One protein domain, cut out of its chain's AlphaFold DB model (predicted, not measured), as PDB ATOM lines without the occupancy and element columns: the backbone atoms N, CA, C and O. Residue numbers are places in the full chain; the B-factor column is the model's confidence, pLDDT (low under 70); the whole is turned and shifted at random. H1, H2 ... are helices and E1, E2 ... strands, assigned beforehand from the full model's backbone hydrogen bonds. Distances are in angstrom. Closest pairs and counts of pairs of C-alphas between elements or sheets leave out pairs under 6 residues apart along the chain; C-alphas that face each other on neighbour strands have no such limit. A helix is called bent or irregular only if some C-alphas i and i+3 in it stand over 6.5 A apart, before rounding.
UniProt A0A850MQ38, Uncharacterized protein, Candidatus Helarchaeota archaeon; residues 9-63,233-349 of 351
ATOM      1  N   ASP A   9     184.180 222.699 251.273       93.50
ATOM      2  CA  ASP A   9     183.325 223.736 251.858       93.50
ATOM      3  C   ASP A   9     181.843 223.383 251.684       93.50
ATOM      4  O   ASP A   9     181.104 223.344 252.668       93.50
ATOM      5  N   ASP A  10     181.434 222.980 250.476       94.56
ATOM      6  CA  ASP A  10     180.054 222.570 250.185       94.56
ATOM      7  C   ASP A  10     179.644 221.324 250.986       94.56
ATOM      8  O   ASP A  10     178.494 221.172 251.411       94.56
ATOM      9  N   VAL A  11     180.565 220.376 251.190       95.06
ATOM     10  CA  VAL A  11     180.328 219.185 252.021       95.06
ATOM     11  C   VAL A  11     180.087 219.584 253.470       95.06
ATOM     12  O   VAL A  11     179.123 219.121 254.093       95.06
ATOM     13  N   PHE A  12     180.952 220.440 254.005       95.19
ATOM     14  CA  PHE A  12     180.881 220.881 255.387       95.19
ATOM     15  C   PHE A  12     179.633 221.736 255.636       95.19
ATOM     16  O   PHE A  12     178.886 221.477 256.582       95.19
ATOM     17  N   GLU A  13     179.332 222.679 254.745       94.38
ATOM     18  CA  GLU A  13     178.147 223.530 254.819       94.38
ATOM     19  C   GLU A  13     176.859 222.698 254.754       94.38
ATOM     20  O   GLU A  13     175.959 222.845 255.590       94.38
ATOM     21  N   LYS A  14     176.780 221.734 253.828       94.50
ATOM     22  CA  LYS A  14     175.631 220.823 253.726       94.50
ATOM     23  C   LYS A  14     175.412 220.031 255.015       94.50
ATOM     24  O   LYS A  14     174.265 219.800 255.411       94.50
ATOM     25  N   TRP A  15     176.488 219.637 255.697       95.31
ATOM     26  CA  TRP A  15     176.399 218.994 257.005       95.31
ATOM     27  C   TRP A  15     175.925 219.955 258.108       95.31
ATOM     28  O   TRP A  15     175.011 219.599 258.859       95.31
ATOM     29  N   ILE A  16     176.459 221.179 258.181       93.94
ATOM     30  CA  ILE A  16     176.021 222.220 259.132       93.94
ATOM     31  C   ILE A  16     174.525 222.525 258.973       93.94
ATOM     32  O   ILE A  16     173.781 222.628 259.957       93.94
ATOM     33  N   ASN A  17     174.060 222.624 257.729       92.25
ATOM     34  CA  ASN A  17     172.667 222.918 257.409       92.25
ATOM     35  C   ASN A  17     171.732 221.779 257.831       92.25
ATOM     36  O   ASN A  17     170.668 222.036 258.396       92.25
ATOM     37  N   LYS A  18     172.163 220.522 257.666       91.06
ATOM     38  CA  LYS A  18     171.422 219.327 258.102       91.06
ATOM     39  C   LYS A  18     171.453 219.100 259.621       91.06
ATOM     40  O   LYS A  18     170.563 218.440 260.155       91.06
ATOM     41  N   THR A  19     172.459 219.621 260.319       91.75
ATOM     42  CA  THR A  19     172.669 219.376 261.754       91.75
ATOM     43  C   THR A  19     171.885 220.363 262.621       91.75
ATOM     44  O   THR A  19     171.745 221.552 262.303       91.75
ATOM     45  N   SER A  20     171.351 219.887 263.749       92.06
ATOM     46  CA  SER A  20     170.549 220.727 264.639       92.06
ATOM     47  C   SER A  20     171.392 221.842 265.274       92.06
ATOM     48  O   SER A  20     172.527 221.631 265.706       92.06
ATOM     49  N   ALA A  21     170.826 223.049 265.384       89.38
ATOM     50  CA  ALA A  21     171.522 224.184 265.999       89.38
ATOM     51  C   ALA A  21     171.927 223.901 267.460       89.38
ATOM     52  O   ALA A  21     172.967 224.369 267.916       89.38
ATOM     53  N   LYS A  22     171.139 223.088 268.177       90.31
ATOM     54  CA  LYS A  22     171.416 222.670 269.558       90.31
ATOM     55  C   LYS A  22     172.681 221.812 269.663       90.31
ATOM     56  O   LYS A  22     173.509 222.058 270.539       90.31
ATOM     57  N   GLU A  23     172.836 220.816 268.791       90.75
ATOM     58  CA  GLU A  23     174.018 219.941 268.783       90.75
ATOM     59  C   GLU A  23     175.269 220.698 268.338       90.75
ATOM     60  O   GLU A  23     176.319 220.568 268.972       90.75
ATOM     61  N   LEU A  24     175.142 221.545 267.311       91.88
ATOM     62  CA  LEU A  24     176.233 222.406 266.864       91.88
ATOM     63  C   LEU A  24     176.682 223.345 267.984       91.88
ATOM     64  O   LEU A  24     177.864 223.357 268.312       91.88
ATOM     65  N   LYS A  25     175.753 224.041 268.653       90.38
ATOM     66  CA  LYS A  25     176.079 224.922 269.785       90.38
ATOM     67  C   LYS A  25     176.834 224.174 270.880       90.38
ATOM     68  O   LYS A  25     177.877 224.627 271.338       90.38
ATOM     69  N   LYS A  26     176.381 222.971 271.248       90.31
ATOM     70  CA  LYS A  26     177.041 222.158 272.283       90.31
ATOM     71  C   LYS A  26     178.526 221.919 271.983       90.31
ATOM     72  O   LYS A  26     179.335 221.944 272.916       90.31
ATOM     73  N   LYS A  27     178.891 221.687 270.719       90.06
ATOM     74  CA  LYS A  27     180.251 221.294 270.318       90.06
ATOM     75  C   LYS A  27     181.118 222.446 269.788       90.06
ATOM     76  O   LYS A  27     182.324 222.407 270.010       90.06
ATOM     77  N   PHE A  28     180.522 223.468 269.177       90.88
ATOM     78  CA  PHE A  28     181.224 224.569 268.501       90.88
ATOM     79  C   PHE A  28     181.115 225.929 269.197       90.88
ATOM     80  O   PHE A  28     181.774 226.871 268.776       90.88
ATOM     81  N   GLU A  29     180.327 226.066 270.266       90.62
ATOM     82  CA  GLU A  29     180.287 227.318 271.030       90.62
ATOM     83  C   GLU A  29     181.648 227.632 271.664       90.62
ATOM     84  O   GLU A  29     182.224 226.807 272.385       90.62
ATOM     85  N   VAL A  30     182.117 228.854 271.420       86.75
ATOM     86  CA  VAL A  30     183.337 229.425 271.991       86.75
ATOM     87  C   VAL A  30     182.945 230.411 273.088       86.75
ATOM     88  O   VAL A  30     181.985 231.172 272.956       86.75
ATOM     89  N   LYS A  31     183.676 230.390 274.205       84.62
ATOM     90  CA  LYS A  31     183.402 231.271 275.345       84.62
ATOM     91  C   LYS A  31     183.509 232.738 274.910       84.62
ATOM     92  O   LYS A  31     184.545 233.150 274.405       84.62
ATOM     93  N   GLY A  32     182.453 233.515 275.149       82.25
ATOM     94  CA  GLY A  32     182.417 234.950 274.846       82.25
ATOM     95  C   GLY A  32     182.014 235.312 273.413       82.25
ATOM     96  O   GLY A  32     181.954 236.496 273.106       82.25
ATOM     97  N   VAL A  33     181.692 234.335 272.555       84.06
ATOM     98  CA  VAL A  33     181.253 234.577 271.170       84.06
ATOM     99  C   VAL A  33     179.794 234.131 270.999       84.06
ATOM    100  O   VAL A  33     179.482 232.972 271.288       84.06
ATOM    101  N   PRO A  34     178.879 235.003 270.527       85.31
ATOM    102  CA  PRO A  34     177.515 234.602 270.194       85.31
ATOM    103  C   PRO A  34     177.503 233.482 269.148       85.31
ATOM    104  O   PRO A  34     178.098 233.596 268.077       85.31
ATOM    105  N   PHE A  35     176.809 232.387 269.454       89.00
ATOM    106  CA  PHE A  35     176.733 231.242 268.553       89.00
ATOM    107  C   PHE A  35     175.859 231.549 267.329       89.00
ATOM    108  O   PHE A  35     174.662 231.809 267.467       89.00
ATOM    109  N   GLN A  36     176.439 231.428 266.136       87.38
ATOM    110  CA  GLN A  36     175.736 231.451 264.852       87.38
ATOM    111  C   GLN A  36     176.293 230.344 263.954       87.38
ATOM    112  O   GLN A  36     177.496 230.091 263.967       87.38
ATOM    113  N   LYS A  37     175.431 229.681 263.168       88.19
ATOM    114  CA  LYS A  37     175.861 228.589 262.274       88.19
ATOM    115  C   LYS A  37     176.912 229.052 261.261       88.19
ATOM    116  O   LYS A  37     177.872 228.329 261.028       88.19
ATOM    117  N   ASN A  38     176.749 230.262 260.732       84.94
ATOM    118  CA  ASN A  38     177.611 230.836 259.696       84.94
ATOM    119  C   ASN A  38     179.036 231.133 260.193       84.94
ATOM    120  O   ASN A  38     179.925 231.335 259.378       84.94
ATOM    121  N   ASN A  39     179.260 231.130 261.512       86.69
ATOM    122  CA  ASN A  39     180.588 231.307 262.103       86.69
ATOM    123  C   ASN A  39     181.379 229.991 262.172       86.69
ATOM    124  O   ASN A  39     182.491 229.987 262.682       86.69
ATOM    125  N   ILE A  40     180.801 228.863 261.742       90.19
ATOM    126  CA  ILE A  40     181.485 227.570 261.716       90.19
ATOM    127  C   ILE A  40     181.950 227.314 260.286       90.19
ATOM    128  O   ILE A  40     181.128 227.065 259.404       90.19
ATOM    129  N   SER A  41     183.262 227.343 260.071       90.56
ATOM    130  CA  SER A  41     183.864 227.140 258.756       90.56
ATOM    131  C   SER A  41     184.589 225.797 258.648       90.56
ATOM    132  O   SER A  41     185.076 225.243 259.643       90.56
ATOM    133  N   ALA A  42     184.687 225.278 257.422       92.00
ATOM    134  CA  ALA A  42     185.501 224.101 257.139       92.00
ATOM    135  C   ALA A  42     186.991 224.397 257.363       92.00
ATOM    136  O   ALA A  42     187.682 223.579 257.961       92.00
ATOM    137  N   ALA A  43     187.459 225.586 256.965       91.06
ATOM    138  CA  ALA A  43     188.855 226.012 257.087       91.06
ATOM    139  C   ALA A  43     189.402 225.943 258.525       91.06
ATOM    140  O   ALA A  43     190.577 225.649 258.723       91.06
ATOM    141  N   GLU A  44     188.558 226.185 259.529       89.56
ATOM    142  CA  GLU A  44     188.954 226.138 260.943       89.56
ATOM    143  C   GLU A  44     188.722 224.771 261.598       89.56
ATOM    144  O   GLU A  44     189.275 224.492 262.661       89.56
ATOM    145  N   SER A  45     187.868 223.936 261.001       92.75
ATOM    146  CA  SER A  45     187.364 222.718 261.645       92.75
ATOM    147  C   SER A  45     187.859 221.431 260.989       92.75
ATOM    148  O   SER A  45     187.846 220.383 261.632       92.75
ATOM    149  N   VAL A  46     188.243 221.465 259.714       95.31
ATOM    150  CA  VAL A  46     188.658 220.295 258.936       95.31
ATOM    151  C   VAL A  46     190.180 220.229 258.917       95.31
ATOM    152  O   VAL A  46     190.841 221.053 258.297       95.31
ATOM    153  N   ASN A  47     190.739 219.218 259.582       92.94
ATOM    154  CA  ASN A  47     192.192 219.082 259.728       92.94
ATOM    155  C   ASN A  47     192.828 218.208 258.647       92.94
ATOM    156  O   ASN A  47     194.024 218.324 258.388       92.94
ATOM    157  N   ASN A  48     192.061 217.283 258.075       94.56
ATOM    158  CA  ASN A  48     192.542 216.349 257.068       94.56
ATOM    159  C   ASN A  48     191.396 215.962 256.131       94.56
ATOM    160  O   ASN A  48     190.246 215.851 256.566       94.56
ATOM    161  N   VAL A  49     191.729 215.759 254.856       93.75
ATOM    162  CA  VAL A  49     190.783 215.337 253.822       93.75
ATOM    163  C   VAL A  49     191.406 214.225 253.004       93.75
ATOM    164  O   VAL A  49     192.430 214.415 252.351       93.75
ATOM    165  N   GLU A  50     190.741 213.080 252.987       92.38
ATOM    166  CA  GLU A  50     191.134 211.933 252.183       92.38
ATOM    167  C   GLU A  50     190.086 211.664 251.103       92.38
ATOM    168  O   GLU A  50     188.878 211.809 251.319       92.38
ATOM    169  N   LYS A  51     190.553 211.269 249.915       89.88
ATOM    170  CA  LYS A  51     189.696 210.895 248.789       89.88
ATOM    171  C   LYS A  51     189.714 209.388 248.621       89.88
ATOM    172  O   LYS A  51     190.777 208.777 248.579       89.88
ATOM    173  N   PHE A  52     188.536 208.807 248.464       90.56
ATOM    174  CA  PHE A  52     188.353 207.377 248.296       90.56
ATOM    175  C   PHE A  52     187.371 207.062 247.179       90.56
ATOM    176  O   PHE A  52     186.652 207.923 246.674       90.56
ATOM    177  N   THR A  53     187.334 205.784 246.823       91.56
ATOM    178  CA  THR A  53     186.326 205.204 245.942       91.56
ATOM    179  C   THR A  53     185.583 204.124 246.715       91.56
ATOM    180  O   THR A  53     186.213 203.284 247.355       91.56
ATOM    181  N   ALA A  54     184.254 204.145 246.652       94.50
ATOM    182  CA  ALA A  54     183.404 203.121 247.241       94.50
ATOM    183  C   ALA A  54     182.597 202.399 246.163       94.50
ATOM    184  O   ALA A  54     182.128 203.019 245.207       94.50
ATOM    185  N   PHE A  55     182.394 201.096 246.356       96.44
ATOM    186  CA  PHE A  55     181.509 200.287 245.520       96.44
ATOM    187  C   PHE A  55     180.238 199.972 246.291       96.44
ATOM    188  O   PHE A  55     180.295 199.666 247.481       96.44
ATOM    189  N   TYR A  56     179.092 200.054 245.627       97.06
ATOM    190  CA  TYR A  56     177.808 199.865 246.279       97.06
ATOM    191  C   TYR A  56     176.819 199.117 245.392       97.06
ATOM    192  O   TYR A  56     176.670 199.436 244.217       97.06
ATOM    193  N   PHE A  57     176.085 198.167 245.953       96.50
ATOM    194  CA  PHE A  57     174.892 197.612 245.321       96.50
ATOM    195  C   PHE A  57     173.880 197.193 246.386       96.50
ATOM    196  O   PHE A  57     174.178 197.174 247.580       96.50
ATOM    197  N   GLN A  58     172.667 196.862 245.958       93.75
ATOM    198  CA  GLN A  58     171.622 196.360 246.843       93.75
ATOM    199  C   GLN A  58     171.282 194.917 246.486       93.75
ATOM    200  O   GLN A  58     171.368 194.527 245.326       93.75
ATOM    201  N   SER A  59     170.869 194.122 247.467       91.06
ATOM    202  CA  SER A  59     170.270 192.808 247.227       91.06
ATOM    203  C   SER A  59     168.941 192.675 247.949       91.06
ATOM    204  O   SER A  59     168.704 193.334 248.956       91.06
ATOM    205  N   GLU A  60     168.089 191.777 247.482       84.56
ATOM    206  CA  GLU A  60     166.852 191.418 248.171       84.56
ATOM    207  C   GLU A  60     166.879 189.958 248.616       84.56
ATOM    208  O   GLU A  60     167.424 189.093 247.925       84.56
ATOM    209  N   LYS A  61     166.256 189.689 249.767       77.62
ATOM    210  CA  LYS A  61     165.936 188.333 250.215       77.62
ATOM    211  C   LYS A  61     164.556 187.967 249.707       77.62
ATOM    212  O   LYS A  61     163.570 188.580 250.117       77.62
ATOM    213  N   LYS A  62     164.465 186.956 248.845       71.00
ATOM    214  CA  LYS A  62     163.160 186.436 248.430       71.00
ATOM    215  C   LYS A  62     162.492 185.716 249.599       71.00
ATOM    216  O   LYS A  62     163.104 184.852 250.222       71.00
ATOM    217  N   ALA A  63     161.220 186.030 249.854       65.94
ATOM    218  CA  ALA A  63     160.373 185.142 250.645       65.94
ATOM    219  C   ALA A  63     160.184 183.847 249.856       65.94
ATOM    220  O   ALA A  63     159.632 183.853 248.755       65.94
ATOM    221  N   SER A 233     161.307 193.425 252.684       52.97
ATOM    222  CA  SER A 233     161.085 194.478 251.684       52.97
ATOM    223  C   SER A 233     162.237 195.497 251.657       52.97
ATOM    224  O   SER A 233     162.325 196.323 250.752       52.97
ATOM    225  N   ALA A 234     163.128 195.447 252.653       62.91
ATOM    226  CA  ALA A 234     164.348 196.220 252.725       62.91
ATOM    227  C   ALA A 234     165.420 195.651 251.785       62.91
ATOM    228  O   ALA A 234     165.958 194.563 251.999       62.91
ATOM    229  N   LEU A 235     165.756 196.447 250.773       80.56
ATOM    230  CA  LEU A 235     166.989 196.337 250.005       80.56
ATOM    231  C   LEU A 235     168.179 196.309 250.975       80.56
ATOM    232  O   LEU A 235     168.401 197.268 251.716       80.56
ATOM    233  N   ILE A 236     168.923 195.206 250.977       87.44
ATOM    234  CA  ILE A 236     170.125 195.011 251.785       87.44
ATOM    235  C   ILE A 236     171.271 195.747 251.081       87.44
ATOM    236  O   ILE A 236     171.641 195.352 249.973       87.44
ATOM    237  N   PRO A 237     171.826 196.814 251.676       92.00
ATOM    238  CA  PRO A 237     172.935 197.549 251.093       92.00
ATOM    239  C   PRO A 237     174.251 196.794 251.289       92.00
ATOM    240  O   PRO A 237     174.594 196.412 252.407       92.00
ATOM    241  N   HIS A 238     175.023 196.669 250.217       94.50
ATOM    242  CA  HIS A 238     176.399 196.183 250.230       94.50
ATOM    243  C   HIS A 238     177.301 197.346 249.851       94.50
ATOM    244  O   HIS A 238     177.319 197.753 248.693       94.50
ATOM    245  N   LEU A 239     177.994 197.918 250.834       95.50
ATOM    246  CA  LEU A 239     178.973 198.984 250.639       95.50
ATOM    247  C   LEU A 239     180.367 198.389 250.842       95.50
ATOM    248  O   LEU A 239     180.591 197.735 251.851       95.50
ATOM    249  N   PHE A 240     181.280 198.647 249.912       95.31
ATOM    250  CA  PHE A 240     182.689 198.267 249.993       95.31
ATOM    251  C   PHE A 240     183.511 199.548 250.033       95.31
ATOM    252  O   PHE A 240     183.618 200.262 249.030       95.31
ATOM    253  N   PHE A 241     184.035 199.864 251.212       89.88
ATOM    254  CA  PHE A 241     184.769 201.091 251.491       89.88
ATOM    255  C   PHE A 241     185.747 200.886 252.659       89.88
ATOM    256  O   PHE A 241     186.924 200.604 252.442       89.88
ATOM    257  N   ARG A 242     185.262 201.023 253.901       82.38
ATOM    258  CA  ARG A 242     186.003 200.785 255.143       82.38
ATOM    259  C   ARG A 242     185.148 199.939 256.076       82.38
ATOM    260  O   ARG A 242     184.058 200.346 256.478       82.38
ATOM    261  N   THR A 243     185.663 198.770 256.433       79.88
ATOM    262  CA  THR A 243     184.910 197.703 257.110       79.88
ATOM    263  C   THR A 243     184.221 198.137 258.404       79.88
ATOM    264  O   THR A 243     183.147 197.641 258.735       79.88
ATOM    265  N   ASP A 244     184.786 199.099 259.130       83.31
ATOM    266  CA  ASP A 244     184.257 199.589 260.402       83.31
ATOM    267  C   ASP A 244     183.050 200.539 260.266       83.31
ATOM    268  O   ASP A 244     182.425 200.884 261.273       83.31
ATOM    269  N   VAL A 245     182.709 200.957 259.040       84.50
ATOM    270  CA  VAL A 245     181.594 201.879 258.740       84.50
ATOM    271  C   VAL A 245     180.625 201.389 257.672       84.50
ATOM    272  O   VAL A 245     179.553 201.974 257.519       84.50
ATOM    273  N   GLU A 246     180.960 200.322 256.948       87.75
ATOM    274  CA  GLU A 246     180.206 199.848 255.779       87.75
ATOM    275  C   GLU A 246     178.723 199.614 256.063       87.75
ATOM    276  O   GLU A 246     177.874 200.102 255.317       87.75
ATOM    277  N   LYS A 247     178.392 198.931 257.167       86.44
ATOM    278  CA  LYS A 247     176.995 198.630 257.507       86.44
ATOM    279  C   LYS A 247     176.204 199.910 257.789       86.44
ATOM    280  O   LYS A 247     175.148 200.120 257.201       86.44
ATOM    281  N   GLU A 248     176.712 200.783 258.660       86.12
ATOM    282  CA  GLU A 248     176.012 202.018 259.037       86.12
ATOM    283  C   GLU A 248     175.853 202.965 257.837       86.12
ATOM    284  O   GLU A 248     174.744 203.427 257.545       86.12
ATOM    285  N   LEU A 249     176.947 203.231 257.116       89.25
ATOM    286  CA  LEU A 249     176.928 204.124 255.959       89.25
ATOM    287  C   LEU A 249     176.118 203.532 254.808       89.25
ATOM    288  O   LEU A 249     175.384 204.274 254.163       89.25
ATOM    289  N   GLY A 250     176.172 202.217 254.586       90.88
ATOM    290  CA  GLY A 250     175.421 201.532 253.537       90.88
ATOM    291  C   GLY A 250     173.908 201.717 253.672       90.88
ATOM    292  O   GLY A 250     173.245 202.068 252.695       90.88
ATOM    293  N   TYR A 251     173.350 201.565 254.878       89.31
ATOM    294  CA  TYR A 251     171.919 201.809 255.118       89.31
ATOM    295  C   TYR A 251     171.547 203.289 255.003       89.31
ATOM    296  O   TYR A 251     170.523 203.627 254.406       89.31
ATOM    297  N   ARG A 252     172.384 204.195 255.521       89.00
ATOM    298  CA  ARG A 252     172.139 205.641 255.391       89.00
ATOM    299  C   ARG A 252     172.223 206.109 253.935       89.00
ATOM    300  O   ARG A 252     171.429 206.961 253.537       89.00
ATOM    301  N   LEU A 253     173.140 205.543 253.151       91.31
ATOM    302  CA  LEU A 253     173.276 205.774 251.714       91.31
ATOM    303  C   LEU A 253     172.075 205.216 250.949       91.31
ATOM    304  O   LEU A 253     171.540 205.923 250.105       91.31
ATOM    305  N   SER A 254     171.597 204.014 251.295       90.19
ATOM    306  CA  SER A 254     170.404 203.392 250.695       90.19
ATOM    307  C   SER A 254     169.199 204.344 250.681       90.19
ATOM    308  O   SER A 254     168.561 204.541 249.650       90.19
ATOM    309  N   ASN A 255     168.957 205.040 251.798       85.44
ATOM    310  CA  ASN A 255     167.857 206.004 251.935       85.44
ATOM    311  C   ASN A 255     168.053 207.305 251.134       85.44
ATOM    312  O   ASN A 255     167.100 208.056 250.927       85.44
ATOM    313  N   ALA A 256     169.287 207.608 250.733       88.44
ATOM    314  CA  ALA A 256     169.646 208.814 249.994       88.44
ATOM    315  C   ALA A 256     169.981 208.539 248.520       88.44
ATOM    316  O   ALA A 256     170.187 209.496 247.779       88.44
ATOM    317  N   LEU A 257     170.018 207.272 248.089       90.62
ATOM    318  CA  LEU A 257     170.591 206.835 246.814       90.62
ATOM    319  C   LEU A 257     169.985 207.548 245.597       90.62
ATOM    320  O   LEU A 257     170.707 207.887 244.670       90.62
ATOM    321  N   SER A 258     168.684 207.855 245.624       89.12
ATOM    322  CA  SER A 258     167.996 208.583 244.543       89.12
ATOM    323  C   SER A 258     168.478 210.024 244.338       89.12
ATOM    324  O   SER A 258     168.194 210.620 243.304       89.12
ATOM    325  N   LYS A 259     169.191 210.591 245.317       90.81
ATOM    326  CA  LYS A 259     169.752 211.952 245.301       90.81
ATOM    327  C   LYS A 259     171.276 211.959 245.151       90.81
ATOM    328  O   LYS A 259     171.887 213.022 245.239       90.81
ATOM    329  N   VAL A 260     171.886 210.784 245.010       93.88
ATOM    330  CA  VAL A 260     173.336 210.610 244.922       93.88
ATOM    331  C   VAL A 260     173.683 210.177 243.505       93.88
ATOM    332  O   VAL A 260     173.158 209.192 242.993       93.88
ATOM    333  N   GLU A 261     174.588 210.909 242.872       94.12
ATOM    334  CA  GLU A 261     175.126 210.567 241.569       94.12
ATOM    335  C   GLU A 261     176.393 209.722 241.728       94.12
ATOM    336  O   GLU A 261     177.277 210.012 242.537       94.12
ATOM    337  N   GLY A 262     176.483 208.667 240.922       92.25
ATOM    338  CA  GLY A 262     177.648 207.801 240.835       92.25
ATOM    339  C   GLY A 262     177.696 207.085 239.497       92.25
ATOM    340  O   GLY A 262     176.720 207.055 238.744       92.25
ATOM    341  N   ILE A 263     178.843 206.481 239.210       93.00
ATOM    342  CA  ILE A 263     179.034 205.676 238.006       93.00
ATOM    343  C   ILE A 263     178.207 204.402 238.148       93.00
ATOM    344  O   ILE A 263     178.300 203.719 239.163       93.00
ATOM    345  N   GLN A 264     177.438 204.057 237.120       94.50
ATOM    346  CA  GLN A 264     176.606 202.856 237.110       94.50
ATOM    347  C   GLN A 264     177.217 201.765 236.230       94.50
ATOM    348  O   GLN A 264     177.292 201.902 235.009       94.50
ATOM    349  N   ILE A 265     177.566 200.637 236.837       94.81
ATOM    350  CA  ILE A 265     177.968 199.413 236.150       94.81
ATOM    351  C   ILE A 265     176.764 198.468 236.092       94.81
ATOM    352  O   ILE A 265     176.278 197.976 237.110       94.81
ATOM    353  N   ARG A 266     176.258 198.221 234.879       95.62
ATOM    354  CA  ARG A 266     175.094 197.345 234.621       95.62
ATOM    355  C   ARG A 266     175.469 195.923 234.194       95.62
ATOM    356  O   ARG A 266     174.591 195.115 233.925       95.62
ATOM    357  N   ASP A 267     176.764 195.633 234.123       95.06
ATOM    358  CA  ASP A 267     177.308 194.308 233.831       95.06
ATOM    359  C   ASP A 267     178.496 194.054 234.762       95.06
ATOM    360  O   ASP A 267     179.490 194.776 234.720       95.06
ATOM    361  N   VAL A 268     178.402 193.016 235.597       95.56
ATOM    362  CA  VAL A 268     179.435 192.674 236.591       95.56
ATOM    363  C   VAL A 268     180.776 192.317 235.940       95.56
ATOM    364  O   VAL A 268     181.833 192.493 236.547       95.56
ATOM    365  N   LYS A 269     180.773 191.892 234.671       94.75
ATOM    366  CA  LYS A 269     182.008 191.638 233.917       94.75
ATOM    367  C   LYS A 269     182.830 192.910 233.724       94.75
ATOM    368  O   LYS A 269     184.056 192.820 233.744       94.75
ATOM    369  N   LYS A 270     182.166 194.070 233.632       94.62
ATOM    370  CA  LYS A 270     182.786 195.401 233.529       94.62
ATOM    371  C   LYS A 270     183.292 195.951 234.862       94.62
ATOM    372  O   LYS A 270     183.885 197.020 234.901       94.62
ATOM    373  N   LEU A 271     183.089 195.232 235.969       94.69
ATOM    374  CA  LEU A 271     183.717 195.552 237.248       94.69
ATOM    375  C   LEU A 271     185.143 194.977 237.274       94.69
ATOM    376  O   LEU A 271     185.448 194.021 237.986       94.69
ATOM    377  N   ASN A 272     186.000 195.494 236.397       93.88
ATOM    378  CA  ASN A 272     187.395 195.091 236.241       93.88
ATOM    379  C   ASN A 272     188.297 196.328 236.130       93.88
ATOM    380  O   ASN A 272     187.814 197.437 235.928       93.88
ATOM    381  N   GLU A 273     189.608 196.129 236.266       93.00
ATOM    382  CA  GLU A 273     190.569 197.232 236.333       93.00
ATOM    383  C   GLU A 273     190.529 198.132 235.095       93.00
ATOM    384  O   GLU A 273     190.480 199.348 235.245       93.00
ATOM    385  N   HIS A 274     190.494 197.553 233.894       91.25
ATOM    386  CA  HIS A 274     190.479 198.305 232.640       91.25
ATOM    387  C   HIS A 274     189.247 199.214 232.543       91.25
ATOM    388  O   HIS A 274     189.369 200.427 232.375       91.25
ATOM    389  N   ASP A 275     188.057 198.634 232.704       91.81
ATOM    390  CA  ASP A 275     186.799 199.359 232.530       91.81
ATOM    391  C   ASP A 275     186.566 200.377 233.652       91.81
ATOM    392  O   ASP A 275     186.104 201.486 233.397       91.81
ATOM    393  N   VAL A 276     186.930 200.049 234.896       90.06
ATOM    394  CA  VAL A 276     186.784 200.974 236.027       90.06
ATOM    395  C   VAL A 276     187.777 202.135 235.922       90.06
ATOM    396  O   VAL A 276     187.376 203.279 236.137       90.06
ATOM    397  N   THR A 277     189.027 201.881 235.516       89.25
ATOM    398  CA  THR A 277     190.026 202.935 235.237       89.25
ATOM    399  C   THR A 277     189.533 203.875 234.140       89.25
ATOM    400  O   THR A 277     189.609 205.093 234.294       89.25
ATOM    401  N   ALA A 278     188.959 203.329 233.061       87.75
ATOM    402  CA  ALA A 278     188.430 204.118 231.952       87.75
ATOM    403  C   ALA A 278     187.294 205.064 232.377       87.75
ATOM    404  O   ALA A 278     187.193 206.175 231.857       87.75
ATOM    405  N   VAL A 279     186.444 204.651 233.325       85.62
ATOM    406  CA  VAL A 279     185.332 205.495 233.791       85.62
ATOM    407  C   VAL A 279     185.761 206.480 234.885       85.62
ATOM    408  O   VAL A 279     185.278 207.613 234.902       85.62
ATOM    409  N   LEU A 280     186.669 206.083 235.780       83.81
ATOM    410  CA  LEU A 280     187.188 206.958 236.837       83.81
ATOM    411  C   LEU A 280     188.190 207.997 236.312       83.81
ATOM    412  O   LEU A 280     188.252 209.103 236.844       83.81
ATOM    413  N   GLY A 281     188.930 207.676 235.249       81.75
ATOM    414  CA  GLY A 281     189.903 208.577 234.627       81.75
ATOM    415  C   GLY A 281     191.236 208.687 235.375       81.75
ATOM    416  O   GLY A 281     191.980 209.634 235.134       81.75
ATOM    417  N   PHE A 282     191.537 207.752 236.281       81.31
ATOM    418  CA  PHE A 282     192.811 207.651 236.999       81.31
ATOM    419  C   PHE A 282     193.146 206.186 237.310       81.31
ATOM    420  O   PHE A 282     192.246 205.346 237.391       81.31
ATOM    421  N   GLU A 283     194.432 205.880 237.495       83.38
ATOM    422  CA  GLU A 283     194.897 204.528 237.829       83.38
ATOM    423  C   GLU A 283     194.420 204.080 239.216       83.38
ATOM    424  O   GLU A 283     194.527 204.813 240.200       83.38
ATOM    425  N   LEU A 284     193.918 202.847 239.311       85.94
ATOM    426  CA  LEU A 284     193.436 202.298 240.578       85.94
ATOM    427  C   LEU A 284     194.610 201.892 241.466       85.94
ATOM    428  O   LEU A 284     195.426 201.050 241.087       85.94
ATOM    429  N   ASP A 285     194.647 202.408 242.690       89.69
ATOM    430  CA  ASP A 285     195.590 201.923 243.689       89.69
ATOM    431  C   ASP A 285     195.246 200.494 244.165       89.69
ATOM    432  O   ASP A 285     194.172 199.934 243.910       89.69
ATOM    433  N   SER A 286     196.181 199.882 244.897       90.31
ATOM    434  CA  SER A 286     196.034 198.504 245.385       90.31
ATOM    435  C   SER A 286     194.825 198.282 246.304       90.31
ATOM    436  O   SER A 286     194.293 197.171 246.349       90.31
ATOM    437  N   ASN A 287     194.378 199.304 247.035       90.00
ATOM    438  CA  ASN A 287     193.228 199.224 247.925       90.00
ATOM    439  C   ASN A 287     191.919 199.274 247.128       90.00
ATOM    440  O   ASN A 287     191.051 198.423 247.324       90.00
ATOM    441  N   ILE A 288     191.807 200.189 246.160       90.62
ATOM    442  CA  ILE A 288     190.642 200.277 245.270       90.62
ATOM    443  C   ILE A 288     190.467 198.968 244.492       90.62
ATOM    444  O   ILE A 288     189.356 198.438 244.424       90.62
ATOM    445  N   LYS A 289     191.561 198.381 243.981       93.69
ATOM    446  CA  LYS A 289     191.524 197.070 243.305       93.69
ATOM    447  C   LYS A 289     190.978 195.962 244.210       93.69
ATOM    448  O   LYS A 289     190.177 195.144 243.757       93.69
ATOM    449  N   LYS A 290     191.377 195.936 245.489       94.50
ATOM    450  CA  LYS A 290     190.872 194.964 246.473       94.50
ATOM    451  C   LYS A 290     189.375 195.142 246.718       94.50
ATOM    452  O   LYS A 290     188.644 194.160 246.637       94.50
ATOM    453  N   LEU A 291     188.918 196.370 246.965       94.62
ATOM    454  CA  LEU A 291     187.497 196.668 247.188       94.62
ATOM    455  C   LEU A 291     186.643 196.303 245.968       94.62
ATOM    456  O   LEU A 291     185.610 195.654 246.117       94.62
ATOM    457  N   MET A 292     187.112 196.636 244.762       95.25
ATOM    458  CA  MET A 292     186.465 196.263 243.502       95.25
ATOM    459  C   MET A 292     186.327 194.742 243.370       95.25
ATOM    460  O   MET A 292     185.260 194.240 243.019       95.25
ATOM    461  N   HIS A 293     187.401 193.998 243.656       95.94
ATOM    462  CA  HIS A 293     187.388 192.541 243.573       95.94
ATOM    463  C   HIS A 293     186.432 191.917 244.598       95.94
ATOM    464  O   HIS A 293     185.680 191.010 244.244       95.94
ATOM    465  N   SER A 294     186.413 192.428 245.833       95.94
ATOM    466  CA  SER A 294     185.458 192.008 246.864       95.94
ATOM    467  C   SER A 294     184.015 192.265 246.430       95.94
ATOM    468  O   SER A 294     183.207 191.341 246.447       95.94
ATOM    469  N   ALA A 295     183.717 193.470 245.934       96.50
ATOM    470  CA  ALA A 295     182.389 193.822 245.437       96.50
ATOM    471  C   ALA A 295     181.943 192.911 244.286       96.50
ATOM    472  O   ALA A 295     180.813 192.418 244.282       96.50
ATOM    473  N   LYS A 296     182.842 192.633 243.332       97.44
ATOM    474  CA  LYS A 296     182.584 191.707 242.222       97.44
ATOM    475  C   LYS A 296     182.271 190.302 242.722       97.44
ATOM    476  O   LYS A 296     181.274 189.712 242.312       97.44
ATOM    477  N   LYS A 297     183.127 189.773 243.596       97.00
ATOM    478  CA  LYS A 297     183.012 188.416 244.130       97.00
ATOM    479  C   LYS A 297     181.700 188.228 244.886       97.00
ATOM    480  O   LYS A 297     181.015 187.233 244.654       97.00
ATOM    481  N   ASP A 298     181.337 189.181 245.738       95.25
ATOM    482  CA  ASP A 298     180.097 189.122 246.513       95.25
ATOM    483  C   ASP A 298     178.868 189.239 245.608       95.25
ATOM    484  O   ASP A 298     177.927 188.458 245.749       95.25
ATOM    485  N   PHE A 299     178.893 190.127 244.609       96.31
ATOM    486  CA  PHE A 299     177.816 190.229 243.625       96.31
ATOM    487  C   PHE A 299     177.625 188.916 242.846       96.31
ATOM    488  O   PHE A 299     176.513 188.399 242.764       96.31
ATOM    489  N   GLU A 300     178.698 188.325 242.308       95.69
ATOM    490  CA  GLU A 300     178.643 187.051 241.571       95.69
ATOM    491  C   GLU A 300     178.213 185.873 242.459       95.69
ATOM    492  O   GLU A 300     177.502 184.969 242.006       95.69
ATOM    493  N   HIS A 301     178.624 185.870 243.729       94.25
ATOM    494  CA  HIS A 301     178.178 184.885 244.709       94.25
ATOM    495  C   HIS A 301     176.663 184.991 244.943       94.25
ATOM    496  O   HIS A 301     175.956 183.984 244.874       94.25
ATOM    497  N   LEU A 302     176.145 186.207 245.131       92.12
ATOM    498  CA  LEU A 302     174.711 186.450 245.296       92.12
ATOM    499  C   LEU A 302     173.927 186.126 244.014       92.12
ATOM    500  O   LEU A 302     172.841 185.564 244.092       92.12
ATOM    501  N   GLN A 303     174.470 186.360 242.815       91.81
ATOM    502  CA  GLN A 303     173.802 185.942 241.571       91.81
ATOM    503  C   GLN A 303     173.513 184.433 241.535       91.81
ATOM    504  O   GLN A 303     172.460 184.019 241.034       91.81
ATOM    505  N   LYS A 304     174.416 183.623 242.103       89.62
ATOM    506  CA  LYS A 304     174.290 182.161 242.214       89.62
ATOM    507  C   LYS A 304     173.425 181.710 243.396       89.62
ATOM    508  O   LYS A 304     172.995 180.561 243.405       89.62
ATOM    509  N   SER A 305     173.154 182.581 244.369       84.12
ATOM    510  CA  SER A 305     172.310 182.261 245.526       84.12
ATOM    511  C   SER A 305     170.863 182.010 245.092       84.12
ATOM    512  O   SER A 305     170.316 182.730 244.256       84.12
ATOM    513  N   GLU A 306     170.224 180.978 245.643       75.75
ATOM    514  CA  GLU A 306     168.803 180.685 245.394       75.75
ATOM    515  C   GLU A 306     167.875 181.649 246.160       75.75
ATOM    516  O   GLU A 306     166.720 181.822 245.775       75.75
ATOM    517  N   MET A 307     168.385 182.312 247.205       73.56
ATOM    518  CA  MET A 307     167.594 183.126 248.137       73.56
ATOM    519  C   MET A 307     167.850 184.631 248.032       73.56
ATOM    520  O   MET A 307     166.904 185.418 248.064       73.56
ATOM    521  N   ASP A 308     169.117 185.025 247.928       83.69
ATOM    522  CA  ASP A 308     169.525 186.426 247.874       83.69
ATOM    523  C   ASP A 308     169.795 186.794 246.423       83.69
ATOM    524  O   ASP A 308     170.613 186.144 245.778       83.69
ATOM    525  N   LYS A 309     169.139 187.824 245.888       87.12
ATOM    526  CA  LYS A 309     169.412 188.286 244.522       87.12
ATOM    527  C   LYS A 309     169.953 189.711 244.538       87.12
ATOM    528  O   LYS A 309     169.312 190.585 245.119       87.12
ATOM    529  N   PRO A 310     171.133 189.956 243.944       93.69
ATOM    530  CA  PRO A 310     171.676 191.294 243.844       93.69
ATOM    531  C   PRO A 310     170.996 192.040 242.693       93.69
ATOM    532  O   PRO A 310     170.627 191.446 241.676       93.69
ATOM    533  N   HIS A 311     170.867 193.350 242.851       92.94
ATOM    534  CA  HIS A 311     170.255 194.249 241.885       92.94
ATOM    535  C   HIS A 311     171.313 195.102 241.201       92.94
ATOM    536  O   HIS A 311     172.242 195.607 241.832       92.94
ATOM    537  N   TYR A 312     171.143 195.286 239.895       94.25
ATOM    538  CA  TYR A 312     171.858 196.318 239.159       94.25
ATOM    539  C   TYR A 312     171.201 197.694 239.377       94.25
ATOM    540  O   TYR A 312     169.993 197.759 239.607       94.25
ATOM    541  N   PRO A 313     171.956 198.796 239.209       95.56
ATOM    542  CA  PRO A 313     173.381 198.835 238.876       95.56
ATOM    543  C   PRO A 313     174.284 198.660 240.106       95.56
ATOM    544  O   PRO A 313     173.892 198.945 241.233       95.56
ATOM    545  N   ILE A 314     175.527 198.239 239.866       96.94
ATOM    546  CA  ILE A 314     176.612 198.404 240.835       96.94
ATOM    547  C   ILE A 314     177.104 199.843 240.692       96.94
ATOM    548  O   ILE A 314     177.505 200.262 239.606       96.94
ATOM    549  N   TYR A 315     177.046 200.606 241.772       96.06
ATOM    550  CA  TYR A 315     177.476 201.990 241.819       96.06
ATOM    551  C   TYR A 315     178.946 202.093 242.212       96.06
ATOM    552  O   TYR A 315     179.411 201.378 243.101       96.06
ATOM    553  N   ILE A 316     179.654 203.029 241.587       95.00
ATOM    554  CA  ILE A 316     180.973 203.485 242.017       95.00
ATOM    555  C   ILE A 316     180.832 204.951 242.407       95.00
ATOM    556  O   ILE A 316     180.452 205.790 241.584       95.00
ATOM    557  N   PHE A 317     181.112 205.248 243.672       94.38
ATOM    558  CA  PHE A 317     181.004 206.589 244.225       94.38
ATOM    559  C   PHE A 317     182.382 207.135 244.588       94.38
ATOM    560  O   PHE A 317     183.146 206.436 245.263       94.38
ATOM    561  N   PRO A 318     182.692 208.389 244.225       92.50
ATOM    562  CA  PRO A 318     183.744 209.107 244.915       92.50
ATOM    563  C   PRO A 318     183.297 209.380 246.354       92.50
ATOM    564  O   PRO A 318     182.130 209.693 246.617       92.50
ATOM    565  N   VAL A 319     184.241 209.252 247.281       93.12
ATOM    566  CA  VAL A 319     184.027 209.489 248.704       93.12
ATOM    567  C   VAL A 319     185.053 210.494 249.207       93.12
ATOM    568  O   VAL A 319     186.242 210.343 248.940       93.12
ATOM    569  N   LEU A 320     184.603 211.512 249.938       94.12
ATOM    570  CA  LEU A 320     185.491 212.381 250.713       94.12
ATOM    571  C   LEU A 320     185.327 212.069 252.189       94.12
ATOM    572  O   LEU A 320     184.213 212.122 252.704       94.12
ATOM    573  N   GLU A 321     186.434 211.778 252.855       94.81
ATOM    574  CA  GLU A 321     186.504 211.629 254.302       94.81
ATOM    575  C   GLU A 321     187.172 212.872 254.888       94.81
ATOM    576  O   GLU A 321     188.315 213.177 254.560       94.81
ATOM    577  N   LEU A 322     186.442 213.609 255.723       96.19
ATOM    578  CA  LEU A 322     186.925 214.813 256.391       96.19
ATOM    579  C   LEU A 322     187.079 214.503 257.879       96.19
ATOM    580  O   LEU A 322     186.096 214.168 258.551       96.19
ATOM    581  N   ASP A 323     188.292 214.657 258.403       95.88
ATOM    582  CA  ASP A 323     188.546 214.610 259.840       95.88
ATOM    583  C   ASP A 323     188.242 215.983 260.440       95.88
ATOM    584  O   ASP A 323     188.957 216.960 260.195       95.88
ATOM    585  N   VAL A 324     187.181 216.055 261.242       96.00
ATOM    586  CA  VAL A 324     186.703 217.306 261.829       96.00
ATOM    587  C   VAL A 324     187.066 217.378 263.303       96.00
ATOM    588  O   VAL A 324     186.803 216.453 264.079       96.00
ATOM    589  N   VAL A 325     187.631 218.511 263.710       95.06
ATOM    590  CA  VAL A 325     187.949 218.839 265.095       95.06
ATOM    591  C   VAL A 325     187.190 220.095 265.498       95.06
ATOM    592  O   VAL A 325     187.304 221.152 264.896       95.06
ATOM    593  N   THR A 326     186.389 219.977 266.549       92.19
ATOM    594  CA  THR A 326     185.641 221.113 267.104       92.19
ATOM    595  C   THR A 326     186.575 222.029 267.909       92.19
ATOM    596  O   THR A 326     187.537 221.508 268.485       92.19
ATOM    597  N   PRO A 327     186.213 223.302 268.156       89.69
ATOM    598  CA  PRO A 327     186.917 224.176 269.105       89.69
ATOM    599  C   PRO A 327     187.094 223.578 270.513       89.69
ATOM    600  O   PRO A 327     188.031 223.912 271.227       89.69
ATOM    601  N   LYS A 328     186.221 222.643 270.919       88.94
ATOM    602  CA  LYS A 328     186.308 221.900 272.192       88.94
ATOM    603  C   LYS A 328     187.137 220.604 272.098       88.94
ATOM    604  O   LYS A 328     186.944 219.694 272.905       88.94
ATOM    605  N   HIS A 329     187.993 220.470 271.085       89.94
ATOM    606  CA  HIS A 329     188.855 219.311 270.798       89.94
ATOM    607  C   HIS A 329     188.143 217.952 270.639       89.94
ATOM    608  O   HIS A 329     188.775 216.896 270.703       89.94
ATOM    609  N   LYS A 330     186.826 217.935 270.408       92.38
ATOM    610  CA  LYS A 330     186.109 216.717 270.011       92.38
ATOM    611  C   LYS A 330     186.377 216.420 268.540       92.38
ATOM    612  O   LYS A 330     186.321 217.326 267.715       92.38
ATOM    613  N   LYS A 331     186.642 215.150 268.237       94.50
ATOM    614  CA  LYS A 331     186.923 214.661 266.886       94.50
ATOM    615  C   LYS A 331     185.752 213.838 266.372       94.50
ATOM    616  O   LYS A 331     185.176 213.061 267.132       94.50
ATOM    617  N   PHE A 332     185.422 214.001 265.103       94.56
ATOM    618  CA  PHE A 332     184.451 213.181 264.388       94.56
ATOM    619  C   PHE A 332     184.798 213.182 262.899       94.56
ATOM    620  O   PHE A 332     185.671 213.933 262.468       94.56
ATOM    621  N   LYS A 333     184.134 212.328 262.121       94.94
ATOM    622  CA  LYS A 333     184.369 212.242 260.677       94.94
ATOM    623  C   LYS A 333     183.117 212.596 259.899       94.94
ATOM    624  O   LYS A 333     182.012 212.245 260.324       94.94
ATOM    625  N   LEU A 334     183.301 213.251 258.760       95.69
ATOM    626  CA  LEU A 334     182.267 213.418 257.745       95.69
ATOM    627  C   LEU A 334     182.642 212.619 256.504       95.69
ATOM    628  O   LEU A 334     183.786 212.643 256.065       95.69
ATOM    629  N   PHE A 335     181.652 211.949 255.934       95.19
ATOM    630  CA  PHE A 335     181.756 211.207 254.691       95.19
ATOM    631  C   PHE A 335     180.823 211.847 253.677       95.19
ATOM    632  O   PHE A 335     179.601 211.820 253.848       95.19
ATOM    633  N   SER A 336     181.390 212.421 252.625       95.50
ATOM    634  CA  SER A 336     180.638 212.747 251.420       95.50
ATOM    635  C   SER A 336     180.646 211.540 250.499       95.50
ATOM    636  O   SER A 336     181.718 211.008 250.240       95.50
ATOM    637  N   ILE A 337     179.487 211.108 250.008       95.44
ATOM    638  CA  ILE A 337     179.370 210.026 249.023       95.44
ATOM    639  C   ILE A 337     178.572 210.555 247.837       95.44
ATOM    640  O   ILE A 337     177.421 210.966 248.016       95.44
ATOM    641  N   GLY A 338     179.177 210.531 246.651       93.44
ATOM    642  CA  GLY A 338     178.588 211.024 245.405       93.44
ATOM    643  C   GLY A 338     179.379 212.156 244.761       93.44
ATOM    644  O   GLY A 338     180.393 212.610 245.293       93.44
ATOM    645  N   SER A 339     178.917 212.592 243.594       92.06
ATOM    646  CA  SER A 339     179.567 213.634 242.800       92.06
ATOM    647  C   SER A 339     179.276 215.053 243.290       92.06
ATOM    648  O   SER A 339     178.375 215.273 244.096       92.06
ATOM    649  N   GLU A 340     179.967 216.039 242.717       90.62
ATOM    650  CA  GLU A 340     179.630 217.462 242.858       90.62
ATOM    651  C   GLU A 340     178.184 217.809 242.450       90.62
ATOM    652  O   GLU A 340     177.581 218.693 243.057       90.62
ATOM    653  N   MET A 341     177.582 217.086 241.497       89.38
ATOM    654  CA  MET A 341     176.193 217.320 241.069       89.38
ATOM    655  C   MET A 341     175.161 216.658 241.994       89.38
ATOM    656  O   MET A 341     174.011 217.094 242.058       89.38
ATOM    657  N   GLY A 342     175.547 215.609 242.725       93.06
ATOM    658  CA  GLY A 342     174.638 214.870 243.595       93.06
ATOM    659  C   GLY A 342     175.375 214.018 244.618       93.06
ATOM    660  O   GLY A 342     175.881 212.945 244.300       93.06
ATOM    661  N   TYR A 343     175.374 214.454 245.876       95.38
ATOM    662  CA  TYR A 343     176.030 213.745 246.977       95.38
ATOM    663  C   TYR A 343     175.233 213.801 248.277       95.38
ATOM    664  O   TYR A 343     174.423 214.705 248.513       95.38
ATOM    665  N   THR A 344     175.504 212.857 249.171       94.88
ATOM    666  CA  THR A 344     175.009 212.855 250.551       94.88
ATOM    667  C   THR A 344     176.164 213.034 251.525       94.88
ATOM    668  O   THR A 344     177.278 212.608 251.242       94.88
ATOM    669  N   VAL A 345     175.889 213.647 252.681       95.31
ATOM    670  CA  VAL A 345     176.873 213.811 253.759       95.31
ATOM    671  C   VAL A 345     176.405 213.063 255.000       95.31
ATOM    672  O   VAL A 345     175.266 213.234 255.469       95.31
ATOM    673  N   LEU A 346     177.291 212.207 255.499       92.19
ATOM    674  CA  LEU A 346     177.074 211.296 256.613       92.19
ATOM    675  C   LEU A 346     178.157 211.533 257.668       92.19
ATOM    676  O   LEU A 346     179.341 211.474 257.375       92.19
ATOM    677  N   ASP A 347     177.756 211.805 258.900       91.81
ATOM    678  CA  ASP A 347     178.654 211.972 260.042       91.81
ATOM    679  C   ASP A 347     178.862 210.657 260.805       91.81
ATOM    680  O   ASP A 347     177.940 209.847 260.897       91.81
ATOM    681  N   ARG A 348     180.035 210.476 261.419       88.88
ATOM    682  CA  ARG A 348     180.294 209.407 262.395       88.88
ATOM    683  C   ARG A 348     180.975 209.965 263.635       88.88
ATOM    684  O   ARG A 348     182.004 210.631 263.540       88.88
ATOM    685  N   GLY A 349     180.414 209.656 264.804       84.38
ATOM    686  CA  GLY A 349     180.932 210.117 266.099       84.38
ATOM    687  C   GLY A 349     180.573 211.567 266.447       84.38
ATOM    688  O   GLY A 349     181.096 212.114 267.418       84.38
TER     689      GLY A 349
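Overview. This is residues 9 to 63 and 233 to 349 of the 351 residues of an uncharacterized protein of Candidatus Helarchaeota archaeon (UniProt A0A850MQ38). A long, twisted sheet of six strands, with the bent strands E1 and E4 side by side along the length of the domain, curls round the short helix H4. The longest helix, H6, packs along E1 on the opposite face from H1, which crosses E5 and E6; H2, H3 and the unnamed residues 29 to 41 lie at one end of the domain, and H5 lies by E3 and E4. The printed part has 172 residues, with six named helices and six named strands in the order H1 H2 H3 E1 E2 H4 E3 H5 H6 E4 E5 E6, a mixed class of helices and strands. The branched sheet is antiparallel in each neighbour pair. The whole is elongated, with spans of 62 by 40 by 26 A, yet only just compact, close to loose, with a radius of gyration of the C-alphas of 18.3 A.

Arrangement. E4, residues 308 to 325, has three neighbours: E1, residues 46 to 61, on one side, and E3, residues 263 to 265, and E5, residues 331 to 339, on the other side. The pairing is staggered, with E3 beside residues 313 to 316 of E4 and E5 beside residues 317 to 325. E1 bends by 68 degrees at residue 49 and E4 by 85 degrees at residue 312. N 52 and O 319 of E1 and E4 are 2.8 A apart, N 263 and O 316 of E3 and E4 2.9 A, and N 322 and O 334 of the hairpin E4 and E5 2.8 A. E6, residues 342 to 348, forms a hairpin with E5, with N 335 and O 346 2.8 A apart; E4, E5 and E6 make a meander, each strand the antiparallel neighbour of the one before. E2, residues 236 to 240, is an edge strand beside E1, with N 57 and O 238 3.0 A apart. The sheet curls round H4, residues 246 to 254; its closest C-alphas to E2 are those of Gly 250 and Leu 239, 5.2 A apart. H6, residues 286 to 304, is on the sheet at a height of 8.9 A, over E1 and only just over E2, where 3 of its C-alphas fall; it runs along E1 at 4 degrees on the local plane. The closest C-alphas of H6 and E1 are those of Ala 295 and Phe 55, 6.5 A apart. H1, residues 9 to 18, is on the opposite face at a height of 8.6 A, over E6 and only just over E5, where 3 of its C-alphas fall; Trp 15 and Val 345 are the closest to E6, with C-alphas 6.1 A apart. H3, residues 42 to 45, touches H1 at Ala 42 and Asp 9, C-alphas 5.7 A apart, and only grazes the sheet. H2, residues 21 to 28, is not on the sheet; it is close to H1 but not clearly touching, C-alphas of Leu 24 and Ile 16 7.7 A apart. H5, residues 273 to 280, is on the sheet at a height of 9.1 A, over none of its strands, though only just, as 2 of its C-alphas fall on E4. Every O i to N i+4 pair is within hydrogen-bond range in H1, H2, H4, H5 and H6; H3 is too short for one.

Along the chain. From first to last C-alpha, E4 measures 41.1 A, E1 40.2 A, H6 27.4 A, E5 25.2 A and E6 20.4 A. H1 begins at C-alpha 9 (183.325, 223.736, 251.858), E4 begins at C-alpha 308 (169.525, 186.426, 247.874), and E6 ends at C-alpha 348 (180.294, 209.407, 262.395).

Size, cuts and confidence. The C-alphas of Gly 32 and Glu 306 are the two farthest apart, at 63.2 A. Residues 64 to 232 are not printed, and C-alphas 63 and 233 are 9.4 A apart across the cut. The link from H2 to H3, 13 residues, is long. The mean pLDDT of the printed part is 90.5; residues 63, 233 and 234 are under 70.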